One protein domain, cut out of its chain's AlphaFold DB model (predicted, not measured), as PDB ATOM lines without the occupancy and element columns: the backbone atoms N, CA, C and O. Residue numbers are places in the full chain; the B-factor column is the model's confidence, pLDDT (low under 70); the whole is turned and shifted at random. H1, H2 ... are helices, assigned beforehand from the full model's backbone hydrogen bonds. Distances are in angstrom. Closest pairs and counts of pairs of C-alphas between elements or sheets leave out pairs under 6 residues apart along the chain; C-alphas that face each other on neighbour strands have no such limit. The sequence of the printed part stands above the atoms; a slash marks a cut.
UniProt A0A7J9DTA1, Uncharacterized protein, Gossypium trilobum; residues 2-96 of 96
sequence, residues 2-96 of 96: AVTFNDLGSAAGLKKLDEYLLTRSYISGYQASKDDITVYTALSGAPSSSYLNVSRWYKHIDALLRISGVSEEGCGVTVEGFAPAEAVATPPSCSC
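What this domain is: This is residues 2 to 96 of the 96 residues of an uncharacterized protein of Gossypium trilobum (UniProt A0A7J9DTA1). With little regular structure, the model is a small head of three short helices and loops, from which a long tail, residues 83 to 96, sticks out; H3 runs across both H1 and H2. The printed part has 95 residues, with H1, H2 and H3 in chain order and no named strand; the class is all helix, with 36 residues in named elements. The whole is loose, radius of gyration of the C-alphas 16.3 A, and elongated, spanning 56 by 30 by 26 A.

How they stand to each other: H1, residues 11 to 21, touches H3, residues 52 to 67, through 52 to 57 alone, about perpendicular at 75 degrees; closest C-alphas are Asp 18 and Val 54, 5.1 A. H2, residues 34 to 42, touches H3 through 58 to 61 alone, only just about perpendicular at 71 degrees; closest C-alphas are Tyr 40 and Tyr 58, 6.7 A. H1 and H2 are apart. In H1, H2 and H3 every O i to N i+4 pair is within hydrogen-bond range.

Where its parts are: H1 begins at C-alpha 11 (17.340, -42.627, -10.906) and measures 15.2 A, H2 12.3 A. H3, 22.3 A, ends at C-alpha 67 (-9.077, -54.739, -6.194).

The domain as a whole: The printed part has no cut. H1 to H2 is a long link. Residue 2 and residues 68 to 96 have pLDDT under 70.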
ATOM      1  N   ALA A   2      16.352 -57.247   6.635       63.56
ATOM      2  CA  ALA A   2      15.740 -55.973   6.276       63.56
ATOM      3  C   ALA A   2      16.501 -55.386   5.080       63.56
ATOM      4  O   ALA A   2      17.734 -55.390   5.076       63.56
ATOM      5  N   VAL A   3      15.778 -54.947   4.055       78.44
ATOM      6  CA  VAL A   3      16.345 -54.262   2.892       78.44
ATOM      7  C   VAL A   3      15.969 -52.797   2.986       78.44
ATOM      8  O   VAL A   3      14.809 -52.465   3.203       78.44
ATOM      9  N   THR A   4      16.963 -51.931   2.831       84.81
ATOM     10  CA  THR A   4      16.791 -50.482   2.915       84.81
ATOM     11  C   THR A   4      16.996 -49.884   1.531       84.81
ATOM     12  O   THR A   4      18.060 -50.048   0.930       84.81
ATOM     13  N   PHE A   5      15.977 -49.192   1.024       87.06
ATOM     14  CA  PHE A   5      16.075 -48.409  -0.203       87.06
ATOM     15  C   PHE A   5      16.223 -46.936   0.158       87.06
ATOM     16  O   PHE A   5      15.410 -46.399   0.902       87.06
ATOM     17  N   ASN A   6      17.245 -46.291  -0.397       86.31
ATOM     18  CA  ASN A   6      17.473 -44.859  -0.232       86.31
ATOM     19  C   ASN A   6      17.109 -44.147  -1.537       86.31
ATOM     20  O   ASN A   6      17.338 -44.693  -2.621       86.31
ATOM     21  N   ASP A   7      16.574 -42.933  -1.425       86.25
ATOM     22  CA  ASP A   7      16.329 -42.022  -2.546       86.25
ATOM     23  C   ASP A   7      15.520 -42.637  -3.702       86.25
ATOM     24  O   ASP A   7      15.924 -42.563  -4.866       86.25
ATOM     25  N   LEU A   8      14.357 -43.226  -3.401       86.75
ATOM     26  CA  LEU A   8      13.452 -43.834  -4.395       86.75
ATOM     27  C   LEU A   8      12.888 -42.842  -5.431       86.75
ATOM     28  O   LEU A   8      12.390 -43.264  -6.470       86.75
ATOM     29  N   GLY A   9      13.008 -41.534  -5.187       84.12
ATOM     30  CA  GLY A   9      12.715 -40.491  -6.178       84.12
ATOM     31  C   GLY A   9      13.852 -40.230  -7.176       84.12
ATOM     32  O   GLY A   9      13.665 -39.499  -8.145       84.12
ATOM     33  N   SER A  10      15.037 -40.807  -6.961       88.94
ATOM     34  CA  SER A  10      16.201 -40.642  -7.835       88.94
ATOM     35  C   SER A  10      16.364 -41.818  -8.801       88.94
ATOM     36  O   SER A  10      15.999 -42.958  -8.505       88.94
ATOM     37  N   ALA A  11      17.014 -41.574  -9.942       89.44
ATOM     38  CA  ALA A  11      17.340 -42.627 -10.906       89.44
ATOM     39  C   ALA A  11      18.226 -43.740 -10.307       89.44
ATOM     40  O   ALA A  11      18.120 -44.901 -10.707       89.44
ATOM     41  N   ALA A  12      19.091 -43.400  -9.345       90.31
ATOM     42  CA  ALA A  12      19.968 -44.358  -8.676       90.31
ATOM     43  C   ALA A  12      19.197 -45.263  -7.700       90.31
ATOM     44  O   ALA A  12      19.414 -46.477  -7.696       90.31
ATOM     45  N   GLY A  13      18.276 -44.693  -6.915       91.62
ATOM     46  CA  GLY A  13      17.403 -45.454  -6.019       91.62
ATOM     47  C   GLY A  13      16.462 -46.378  -6.791       91.62
ATOM     48  O   GLY A  13      16.380 -47.567  -6.484       91.62
ATOM     49  N   LEU A  14      15.850 -45.874  -7.868       91.56
ATOM     50  CA  LEU A  14      15.012 -46.677  -8.766       91.56
ATOM     51  C   LEU A  14      15.777 -47.834  -9.407       91.56
ATOM     52  O   LEU A  14      15.257 -48.944  -9.470       91.56
ATOM     53  N   LYS A  15      17.025 -47.610  -9.835       92.44
ATOM     54  CA  LYS A  15      17.860 -48.676 -10.400       92.44
ATOM     55  C   LYS A  15      18.126 -49.791  -9.387       92.44
ATOM     56  O   LYS A  15      17.992 -50.960  -9.729       92.44
ATOM     57  N   LYS A  16      18.452 -49.443  -8.137       93.19
ATOM     58  CA  LYS A  16      18.639 -50.441  -7.070       93.19
ATOM     59  C   LYS A  16      17.367 -51.239  -6.797       93.19
ATOM     60  O   LYS A  16      17.442 -52.449  -6.598       93.19
ATOM     61  N   LEU A  17      16.213 -50.575  -6.785       93.75
ATOM     62  CA  LEU A  17      14.928 -51.249  -6.618       93.75
ATOM     63  C   LEU A  17      14.628 -52.190  -7.797       93.75
ATOM     64  O   LEU A  17      14.172 -53.309  -7.580       93.75
ATOM     65  N   ASP A  18      14.934 -51.776  -9.029       94.62
ATOM     66  CA  ASP A  18      14.754 -52.604 -10.226       94.62
ATOM     67  C   ASP A  18      15.608 -53.877 -10.182       94.62
ATOM     68  O   ASP A  18      15.091 -54.978 -10.369       94.62
ATOM     69  N   GLU A  19      16.894 -53.739  -9.847       94.44
ATOM     70  CA  GLU A  19      17.821 -54.864  -9.683       94.44
ATOM     71  C   GLU A  19      17.382 -55.805  -8.552       94.44
ATOM     72  O   GLU A  19      17.488 -57.027  -8.673       94.44
ATOM     73  N   TYR A  20      16.830 -55.260  -7.467       94.06
ATOM     74  CA  TYR A  20      16.287 -56.057  -6.371       94.06
ATOM     75  C   TYR A  20      15.064 -56.884  -6.806       94.06
ATOM     76  O   TYR A  20      14.980 -58.083  -6.524       94.06
ATOM     77  N   LEU A  21      14.140 -56.262  -7.542       94.62
ATOM     78  CA  LEU A  21      12.909 -56.875  -8.056       94.62
ATOM     79  C   LEU A  21      13.120 -57.756  -9.298       94.62
ATOM     80  O   LEU A  21      12.170 -58.380  -9.782       94.62
ATOM     81  N   LEU A  22      14.348 -57.845  -9.808       94.94
ATOM     82  CA  LEU A  22      14.708 -58.769 -10.881       94.94
ATOM     83  C   LEU A  22      14.529 -60.229 -10.448       94.94
ATOM     84  O   LEU A  22      14.064 -61.062 -11.219       94.94
ATOM     85  N   THR A  23      14.885 -60.541  -9.200       93.19
ATOM     86  CA  THR A  23      14.823 -61.908  -8.648       93.19
ATOM     87  C   THR A  23      13.635 -62.122  -7.712       93.19
ATOM     88  O   THR A  23      13.476 -63.203  -7.145       93.19
ATOM     89  N   ARG A  24      12.808 -61.089  -7.513       93.06
ATOM     90  CA  ARG A  24      11.781 -61.043  -6.467       93.06
ATOM     91  C   ARG A  24      10.479 -60.469  -6.991       93.06
ATOM     92  O   ARG A  24      10.467 -59.536  -7.791       93.06
ATOM     93  N   SER A  25       9.374 -61.010  -6.493       93.44
ATOM     94  CA  SER A  25       8.032 -60.528  -6.830       93.44
ATOM     95  C   SER A  25       7.509 -59.457  -5.880       93.44
ATOM     96  O   SER A  25       6.643 -58.698  -6.295       93.44
ATOM     97  N   TYR A  26       8.048 -59.390  -4.661       93.88
ATOM     98  CA  TYR A  26       7.641 -58.494  -3.578       93.88
ATOM     99  C   TYR A  26       8.875 -57.971  -2.840       93.88
ATOM    100  O   TYR A  26       9.968 -58.539  -2.969       93.88
ATOM    101  N   ILE A  27       8.705 -56.906  -2.057       93.75
ATOM    102  CA  ILE A  27       9.769 -56.343  -1.217       93.75
ATOM    103  C   ILE A  27      10.181 -57.334  -0.126       93.75
ATOM    104  O   ILE A  27      11.369 -57.490   0.157       93.75
ATOM    105  N   SER A  28       9.210 -58.055   0.434       90.31
ATOM    106  CA  SER A  28       9.436 -59.056   1.470       90.31
ATOM    107  C   SER A  28       8.550 -60.279   1.261       90.31
ATOM    108  O   SER A  28       7.422 -60.185   0.787       90.31
ATOM    109  N   GLY A  29       9.082 -61.455   1.598       88.06
ATOM    110  CA  GLY A  29       8.371 -62.724   1.457       88.06
ATOM    111  C   GLY A  29       7.970 -63.066   0.016       88.06
ATOM    112  O   GLY A  29       8.672 -62.754  -0.947       88.06
ATOM    113  N   TYR A  30       6.842 -63.769  -0.107       89.62
ATOM    114  CA  TYR A  30       6.299 -64.279  -1.374       89.62
ATOM    115  C   TYR A  30       4.871 -63.788  -1.654       89.62
ATOM    116  O   TYR A  30       4.230 -64.257  -2.594       89.62
ATOM    117  N   GLN A  31       4.368 -62.863  -0.839       89.88
ATOM    118  CA  GLN A  31       3.038 -62.267  -0.933       89.88
ATOM    119  C   GLN A  31       3.150 -60.762  -0.685       89.88
ATOM    120  O   GLN A  31       4.123 -60.318  -0.076       89.88
ATOM    121  N   ALA A  32       2.158 -59.996  -1.144       89.56
ATOM    122  CA  ALA A  32       2.109 -58.564  -0.880       89.56
ATOM    123  C   ALA A  32       2.055 -58.305   0.629       89.56
ATOM    124  O   ALA A  32       1.295 -58.943   1.358       89.56
ATOM    125  N   SER A  33       2.871 -57.365   1.087       90.00
ATOM    126  CA  SER A  33       3.040 -57.036   2.499       90.00
ATOM    127  C   SER A  33       3.036 -55.521   2.723       90.00
ATOM    128  O   SER A  33       3.022 -54.734   1.775       90.00
ATOM    129  N   LYS A  34       3.070 -55.089   3.992       90.38
ATOM    130  CA  LYS A  34       3.195 -53.661   4.345       90.38
ATOM    131  C   LYS A  34       4.437 -53.015   3.732       90.38
ATOM    132  O   LYS A  34       4.398 -51.838   3.376       90.38
ATOM    133  N   ASP A  35       5.506 -53.781   3.565       91.75
ATOM    134  CA  ASP A  35       6.753 -53.333   2.956       91.75
ATOM    135  C   ASP A  35       6.513 -52.877   1.512       91.75
ATOM    136  O   ASP A  35       6.988 -51.817   1.105       91.75
ATOM    137  N   ASP A  36       5.703 -53.626   0.756       92.75
ATOM    138  CA  ASP A  36       5.347 -53.279  -0.619       92.75
ATOM    139  C   ASP A  36       4.549 -51.977  -0.684       92.75
ATOM    140  O   ASP A  36       4.840 -51.119  -1.513       92.75
ATOM    141  N   ILE A  37       3.584 -51.797   0.222       91.44
ATOM    142  CA  ILE A  37       2.772 -50.573   0.309       91.44
ATOM    143  C   ILE A  37       3.659 -49.372   0.655       91.44
ATOM    144  O   ILE A  37       3.505 -48.286   0.094       91.44
ATOM    145  N   THR A  38       4.622 -49.561   1.551       91.88
ATOM    146  CA  THR A  38       5.507 -48.479   1.991       91.88
ATOM    147  C   THR A  38       6.451 -48.044   0.870       91.88
ATOM    148  O   THR A  38       6.600 -46.853   0.608       91.88
ATOM    149  N   VAL A  39       7.035 -48.993   0.132       92.69
ATOM    150  CA  VAL A  39       7.849 -48.665  -1.051       92.69
ATOM    151  C   VAL A  39       6.980 -48.072  -2.165       92.69
ATOM    152  O   VAL A  39       7.413 -47.146  -2.846       92.69
ATOM    153  N   TYR A  40       5.748 -48.557  -2.339       92.31
ATOM    154  CA  TYR A  40       4.820 -48.067  -3.361       92.31
ATOM    155  C   TYR A  40       4.424 -46.607  -3.109       92.31
ATOM    156  O   TYR A  40       4.448 -45.802  -4.032       92.31
ATOM    157  N   THR A  41       4.120 -46.254  -1.859       89.94
ATOM    158  CA  THR A  41       3.764 -44.881  -1.457       89.94
ATOM    159  C   THR A  41       4.953 -43.922  -1.481       89.94
ATOM    160  O   THR A  41       4.767 -42.732  -1.724       89.94
ATOM    161  N   ALA A  42       6.176 -44.424  -1.288       91.06
ATOM    162  CA  ALA A  42       7.394 -43.632  -1.441       91.06
ATOM    163  C   ALA A  42       7.677 -43.236  -2.904       91.06
ATOM    164  O   ALA A  42       8.438 -42.299  -3.156       91.06
ATOM    165  N   LEU A  43       7.076 -43.925  -3.879       89.00
ATOM    166  CA  LEU A  43       7.149 -43.548  -5.285       89.00
ATOM    167  C   LEU A  43       6.095 -42.481  -5.593       89.00
ATOM    168  O   LEU A  43       4.901 -42.688  -5.402       89.00
ATOM    169  N   SER A  44       6.520 -41.354  -6.163       82.25
ATOM    170  CA  SER A  44       5.619 -40.249  -6.536       82.25
ATOM    171  C   SER A  44       4.705 -40.552  -7.736       82.25
ATOM    172  O   SER A  44       3.961 -39.678  -8.177       82.25
ATOM    173  N   GLY A  45       4.768 -41.761  -8.297       83.31
ATOM    174  CA  GLY A  45       3.942 -42.194  -9.416       83.31
ATOM    175  C   GLY A  45       4.518 -43.404 -10.142       83.31
ATOM    176  O   GLY A  45       5.495 -44.014  -9.703       83.31
ATOM    177  N   ALA A  46       3.907 -43.737 -11.280       83.38
ATOM    178  CA  ALA A  46       4.345 -44.857 -12.099       83.38
ATOM    179  C   ALA A  46       5.798 -44.641 -12.578       83.38
ATOM    180  O   ALA A  46       6.089 -43.622 -13.215       83.38
ATOM    181  N   PRO A  47       6.716 -45.585 -12.301       85.19
ATOM    182  CA  PRO A  47       8.100 -45.489 -12.749       85.19
ATOM    183  C   PRO A  47       8.183 -45.544 -14.280       85.19
ATOM    184  O   PRO A  47       7.307 -46.089 -14.956       85.19
ATOM    185  N   SER A  48       9.257 -44.980 -14.839       83.69
ATOM    186  CA  SER A  48       9.474 -45.001 -16.289       83.69
ATOM    187  C   SER A  48       9.601 -46.434 -16.826       83.69
ATOM    188  O   SER A  48      10.081 -47.334 -16.132       83.69
ATOM    189  N   SER A  49       9.262 -46.633 -18.104       80.69
ATOM    190  CA  SER A  49       9.378 -47.934 -18.781       80.69
ATOM    191  C   SER A  49      10.812 -48.467 -18.876       80.69
ATOM    192  O   SER A  49      11.003 -49.612 -19.272       80.69
ATOM    193  N   SER A  50      11.820 -47.662 -18.527       88.81
ATOM    194  CA  SER A  50      13.215 -48.095 -18.425       88.81
ATOM    195  C   SER A  50      13.460 -49.033 -17.239       88.81
ATOM    196  O   SER A  50      14.408 -49.811 -17.277       88.81
ATOM    197  N   TYR A  51      12.606 -48.991 -16.212       92.38
ATOM    198  CA  TYR A  51      12.674 -49.860 -15.036       92.38
ATOM    199  C   TYR A  51      11.558 -50.901 -15.113       92.38
ATOM    200  O   TYR A  51      10.474 -50.731 -14.544       92.38
ATOM    201  N   LEU A  52      11.783 -51.949 -15.908       93.56
ATOM    202  CA  LEU A  52      10.765 -52.953 -16.222       93.56
ATOM    203  C   LEU A  52      10.323 -53.743 -14.985       93.56
ATOM    204  O   LEU A  52       9.132 -54.031 -14.843       93.56
ATOM    205  N   ASN A  53      11.247 -54.065 -14.078       95.19
ATOM    206  CA  ASN A  53      10.949 -54.855 -12.886       95.19
ATOM    207  C   ASN A  53      10.147 -54.031 -11.881       95.19
ATOM    208  O   ASN A  53       9.136 -54.515 -11.366       95.19
ATOM    209  N   VAL A  54      10.530 -52.766 -11.676       94.88
ATOM    210  CA  VAL A  54       9.754 -51.840 -10.835       94.88
ATOM    211  C   VAL A  54       8.389 -51.568 -11.458       94.88
ATOM    212  O   VAL A  54       7.389 -51.615 -10.758       94.88
ATOM    213  N   SER A  55       8.312 -51.351 -12.774       93.81
ATOM    214  CA  SER A  55       7.041 -51.108 -13.473       93.81
ATOM    215  C   SER A  55       6.073 -52.284 -13.351       93.81
ATOM    216  O   SER A  55       4.880 -52.082 -13.118       93.81
ATOM    217  N   ARG A  56       6.576 -53.516 -13.502       94.81
ATOM    218  CA  ARG A  56       5.815 -54.757 -13.301       94.81
ATOM    219  C   ARG A  56       5.258 -54.826 -11.882       94.81
ATOM    220  O   ARG A  56       4.061 -55.031 -11.709       94.81
ATOM    221  N   TRP A  57       6.128 -54.660 -10.890       95.62
ATOM    222  CA  TRP A  57       5.764 -54.718  -9.478       95.62
ATOM    223  C   TRP A  57       4.784 -53.601  -9.095       95.62
ATOM    224  O   TRP A  57       3.744 -53.894  -8.520       95.62
ATOM    225  N   TYR A  58       5.033 -52.355  -9.506       94.56
ATOM    226  CA  TYR A  58       4.171 -51.206  -9.218       94.56
ATOM    227  C   TYR A  58       2.747 -51.431  -9.727       94.56
ATOM    228  O   TYR A  58       1.797 -51.266  -8.975       94.56
ATOM    229  N   LYS A  59       2.591 -51.875 -10.983       93.12
ATOM    230  CA  LYS A  59       1.273 -52.195 -11.560       93.12
ATOM    231  C   LYS A  59       0.577 -53.340 -10.831       93.12
ATOM    232  O   LYS A  59      -0.644 -53.330 -10.717       93.12
ATOM    233  N   HIS A  60       1.341 -54.326 -10.368       93.00
ATOM    234  CA  HIS A  60       0.810 -55.451  -9.603       93.00
ATOM    235  C   HIS A  60       0.281 -54.996  -8.240       93.00
ATOM    236  O   HIS A  60      -0.872 -55.266  -7.922       93.00
ATOM    237  N   ILE A  61       1.070 -54.234  -7.475       92.88
ATOM    238  CA  ILE A  61       0.642 -53.671  -6.184       92.88
ATOM    239  C   ILE A  61      -0.528 -52.699  -6.365       92.88
ATOM    240  O   ILE A  61      -1.509 -52.786  -5.639       92.88
ATOM    241  N   ASP A  62      -0.482 -51.834  -7.376       91.69
ATOM    242  CA  ASP A  62      -1.564 -50.912  -7.727       91.69
ATOM    243  C   ASP A  62      -2.877 -51.640  -8.059       91.69
ATOM    244  O   ASP A  62      -3.953 -51.256  -7.599       91.69
ATOM    245  N   ALA A  63      -2.805 -52.732  -8.828       89.44
ATOM    246  CA  ALA A  63      -3.964 -53.570  -9.111       89.44
ATOM    247  C   ALA A  63      -4.483 -54.256  -7.845       89.44
ATOM    248  O   ALA A  63      -5.694 -54.261  -7.634       89.44
ATOM    249  N   LEU A  64      -3.596 -54.783  -6.995       88.31
ATOM    250  CA  LEU A  64      -3.982 -55.360  -5.711       88.31
ATOM    251  C   LEU A  64      -4.700 -54.327  -4.850       88.31
ATOM    252  O   LEU A  64      -5.806 -54.619  -4.434       88.31
ATOM    253  N   LEU A  65      -4.161 -53.115  -4.687       86.88
ATOM    254  CA  LEU A  65      -4.787 -52.035  -3.915       86.88
ATOM    255  C   LEU A  65      -6.140 -51.601  -4.493       86.88
ATOM    256  O   LEU A  65      -7.077 -51.328  -3.746       86.88
ATOM    257  N   ARG A  66      -6.273 -51.563  -5.824       82.25
ATOM    258  CA  ARG A  66      -7.536 -51.229  -6.501       82.25
ATOM    259  C   ARG A  66      -8.598 -52.316  -6.329       82.25
ATOM    260  O   ARG A  66      -9.778 -52.002  -6.217       82.25
ATOM    261  N   ILE A  67      -8.190 -53.582  -6.368       71.94
ATOM    262  CA  ILE A  67      -9.077 -54.739  -6.194       71.94
ATOM    263  C   ILE A  67      -9.385 -54.947  -4.701       71.94
ATOM    264  O   ILE A  67     -10.486 -55.362  -4.345       71.94
ATOM    265  N   SER A  68      -8.436 -54.619  -3.822       60.78
ATOM    266  CA  SER A  68      -8.515 -54.777  -2.377       60.78
ATOM    267  C   SER A  68      -9.124 -53.543  -1.714       60.78
ATOM    268  O   SER A  68      -8.452 -52.800  -1.007       60.78
ATOM    269  N   GLY A  69     -10.443 -53.399  -1.751       52.16
ATOM    270  CA  GLY A  69     -11.136 -52.784  -0.608       52.16
ATOM    271  C   GLY A  69     -10.948 -53.611   0.684       52.16
ATOM    272  O   GLY A  69     -11.930 -53.955   1.326       52.16
ATOM    273  N   VAL A  70      -9.719 -54.026   1.018       41.44
ATOM    274  CA  VAL A  70      -9.365 -55.084   1.963       41.44
ATOM    275  C   VAL A  70      -8.203 -54.605   2.828       41.44
ATOM    276  O   VAL A  70      -7.065 -54.430   2.400       41.44
ATOM    277  N   SER A  71      -8.574 -54.340   4.074       47.75
ATOM    278  CA  SER A  71      -7.706 -54.275   5.235       47.75
ATOM    279  C   SER A  71      -7.186 -55.679   5.518       47.75
ATOM    280  O   SER A  71      -7.992 -56.556   5.806       47.75
ATOM    281  N   GLU A  72      -5.872 -55.881   5.501       44.28
ATOM    282  CA  GLU A  72      -5.263 -56.895   6.362       44.28
ATOM    283  C   GLU A  72      -3.923 -56.396   6.911       44.28
ATOM    284  O   GLU A  72      -3.085 -55.783   6.241       44.28
ATOM    285  N   GLU A  73      -3.788 -56.580   8.214       50.81
ATOM    286  CA  GLU A  73      -2.767 -56.033   9.087       50.81
ATOM    287  C   GLU A  73      -1.368 -56.635   8.858       50.81
ATOM    288  O   GLU A  73      -0.983 -57.629   9.457       50.81
ATOM    289  N   GLY A  74      -0.535 -56.001   8.033       47.03
ATOM    290  CA  GLY A  74       0.879 -56.401   7.942       47.03
ATOM    291  C   GLY A  74       1.708 -56.172   9.223       47.03
ATOM    292  O   GLY A  74       1.383 -55.357  10.088       47.03
ATOM    293  N   CYS A  75       2.849 -56.846   9.319       52.72
ATOM    294  CA  CYS A  75       3.876 -56.580  10.328       52.72
ATOM    295  C   CYS A  75       4.670 -55.322   9.919       52.72
ATOM    296  O   CYS A  75       4.927 -55.128   8.734       52.72
ATOM    297  N   GLY A  76       4.953 -54.418  10.857       51.28
ATOM    298  CA  GLY A  76       5.416 -53.055  10.568       51.28
ATOM    299  C   GLY A  76       6.747 -52.974   9.811       51.28
ATOM    300  O   GLY A  76       7.751 -53.510  10.274       51.28
ATOM    301  N   VAL A  77       6.749 -52.230   8.699       34.62
ATOM    302  CA  VAL A  77       7.964 -51.673   8.092       34.62
ATOM    303  C   VAL A  77       8.104 -50.212   8.503       34.62
ATOM    304  O   VAL A  77       7.133 -49.455   8.482       34.62
ATOM    305  N   THR A  78       9.322 -49.824   8.869       40.59
ATOM    306  CA  THR A  78       9.678 -48.444   9.205       40.59
ATOM    307  C   THR A  78      10.404 -47.824   8.015       40.59
ATOM    308  O   THR A  78      11.489 -48.281   7.653       40.59
ATOM    309  N   VAL A  79       9.826 -46.781   7.415       41.22
ATOM    310  CA  VAL A  79      10.552 -45.861   6.528       41.22
ATOM    311  C   VAL A  79      10.864 -44.602   7.324       41.22
ATOM    312  O   VAL A  79       9.967 -43.849   7.692       41.22
ATOM    313  N   GLU A  80      12.144 -44.402   7.621       42.16
ATOM    314  CA  GLU A  80      12.636 -43.171   8.235       42.16
ATOM    315  C   GLU A  80      13.010 -42.176   7.134       42.16
ATOM    316  O   GLU A  80      13.887 -42.457   6.316       42.16
ATOM    317  N   GLY A  81      12.348 -41.012   7.133       50.03
ATOM    318  CA  GLY A  81      12.792 -39.849   6.361       50.03
ATOM    319  C   GLY A  81      11.739 -39.111   5.532       50.03
ATOM    320  O   GLY A  81      11.997 -38.830   4.367       50.03
ATOM    321  N   PHE A  82      10.596 -38.724   6.110       37.84
ATOM    322  CA  PHE A  82       9.876 -37.529   5.646       37.84
ATOM    323  C   PHE A  82       9.161 -36.824   6.810       37.84
ATOM    324  O   PHE A  82       8.251 -37.372   7.423       37.84
ATOM    325  N   ALA A  83       9.585 -35.597   7.104       37.53
ATOM    326  CA  ALA A  83       8.887 -34.608   7.928       37.53
ATOM    327  C   ALA A  83       9.024 -33.245   7.220       37.53
ATOM    328  O   ALA A  83      10.016 -33.082   6.497       37.53
ATOM    329  N   PRO A  84       8.117 -32.257   7.411       40.09
ATOM    330  CA  PRO A  84       7.125 -32.075   8.496       40.09
ATOM    331  C   PRO A  84       5.685 -31.829   7.930       40.09
ATOM    332  O   PRO A  84       5.498 -31.935   6.726       40.09
ATOM    333  N   ALA A  85       4.582 -31.524   8.632       33.72
ATOM    334  CA  ALA A  85       4.293 -30.960   9.951       33.72
ATOM    335  C   ALA A  85       2.810 -31.233  10.335       33.72
ATOM    336  O   ALA A  85       1.986 -31.547   9.476       33.72
ATOM    337  N   GLU A  86       2.486 -31.049  11.619       38.75
ATOM    338  CA  GLU A  86       1.146 -30.995  12.228       38.75
ATOM    339  C   GLU A  86       0.105 -30.143  11.478       38.75
ATOM    340  O   GLU A  86       0.390 -29.013  11.090       38.75
ATOM    341  N   ALA A  87      -1.150 -30.612  11.458       38.22
ATOM    342  CA  ALA A  87      -2.309 -29.773  11.784       38.22
ATOM    343  C   ALA A  87      -3.520 -30.638  12.177       38.22
ATOM    344  O   ALA A  87      -4.057 -31.419  11.396       38.22
ATOM    345  N   VAL A  88      -3.917 -30.467  13.431       45.38
ATOM    346  CA  VAL A  88      -5.083 -31.019  14.121       45.38
ATOM    347  C   VAL A  88      -6.405 -30.472  13.554       45.38
ATOM    348  O   VAL A  88      -6.497 -29.279  13.283       45.38
ATOM    349  N   ALA A  89      -7.449 -31.306  13.450       36.34
ATOM    350  CA  ALA A  89      -8.849 -30.872  13.588       36.34
ATOM    351  C   ALA A  89      -9.798 -32.068  13.819       36.34
ATOM    352  O   ALA A  89     -10.049 -32.886  12.939       36.34
ATOM    353  N   THR A  90     -10.327 -32.138  15.037       46.88
ATOM    354  CA  THR A  90     -11.413 -33.004  15.521       46.88
ATOM    355  C   THR A  90     -12.750 -32.711  14.814       46.88
ATOM    356  O   THR A  90     -13.071 -31.534  14.653       46.88
ATOM    357  N   PRO A  91     -13.600 -33.706  14.480       52.16
ATOM    358  CA  PRO A  91     -15.001 -33.451  14.145       52.16
ATOM    359  C   PRO A  91     -15.899 -33.550  15.398       52.16
ATOM    360  O   PRO A  91     -15.796 -34.531  16.139       52.16
ATOM    361  N   PRO A  92     -16.804 -32.588  15.667       49.00
ATOM    362  CA  PRO A  92     -17.845 -32.770  16.667       49.00
ATOM    363  C   PRO A  92     -19.015 -33.575  16.085       49.00
ATOM    364  O   PRO A  92     -19.519 -33.295  14.998       49.00
ATOM    365  N   SER A  93     -19.447 -34.576  16.849       43.41
ATOM    366  CA  SER A  93     -20.719 -35.282  16.690       43.41
ATOM    367  C   SER A  93     -21.890 -34.297  16.760       43.41
ATOM    368  O   SER A  93     -21.947 -33.482  17.682       43.41
ATOM    369  N   CYS A  94     -22.839 -34.402  15.828       34.75
ATOM    370  CA  CYS A  94     -24.176 -33.844  16.001       34.75
ATOM    371  C   CYS A  94     -25.208 -34.909  15.612       34.75
ATOM    372  O   CYS A  94     -25.341 -35.279  14.446       34.75
ATOM    373  N   SER A  95     -25.867 -35.439  16.636       44.78
ATOM    374  CA  SER A  95     -27.004 -36.357  16.602       44.78
ATOM    375  C   SER A  95     -28.291 -35.633  16.198       44.78
ATOM    376  O   SER A  95     -28.542 -34.531  16.693       44.78
ATOM    377  N   CYS A  96     -29.102 -36.267  15.347       42.25
ATOM    378  CA  CYS A  96     -30.515 -35.943  15.152       42.25
ATOM    379  C   CYS A  96     -31.415 -36.864  15.983       42.25
ATOM    380  O   CYS A  96     -30.978 -37.998  16.291       42.25
TER     381      CYS A  96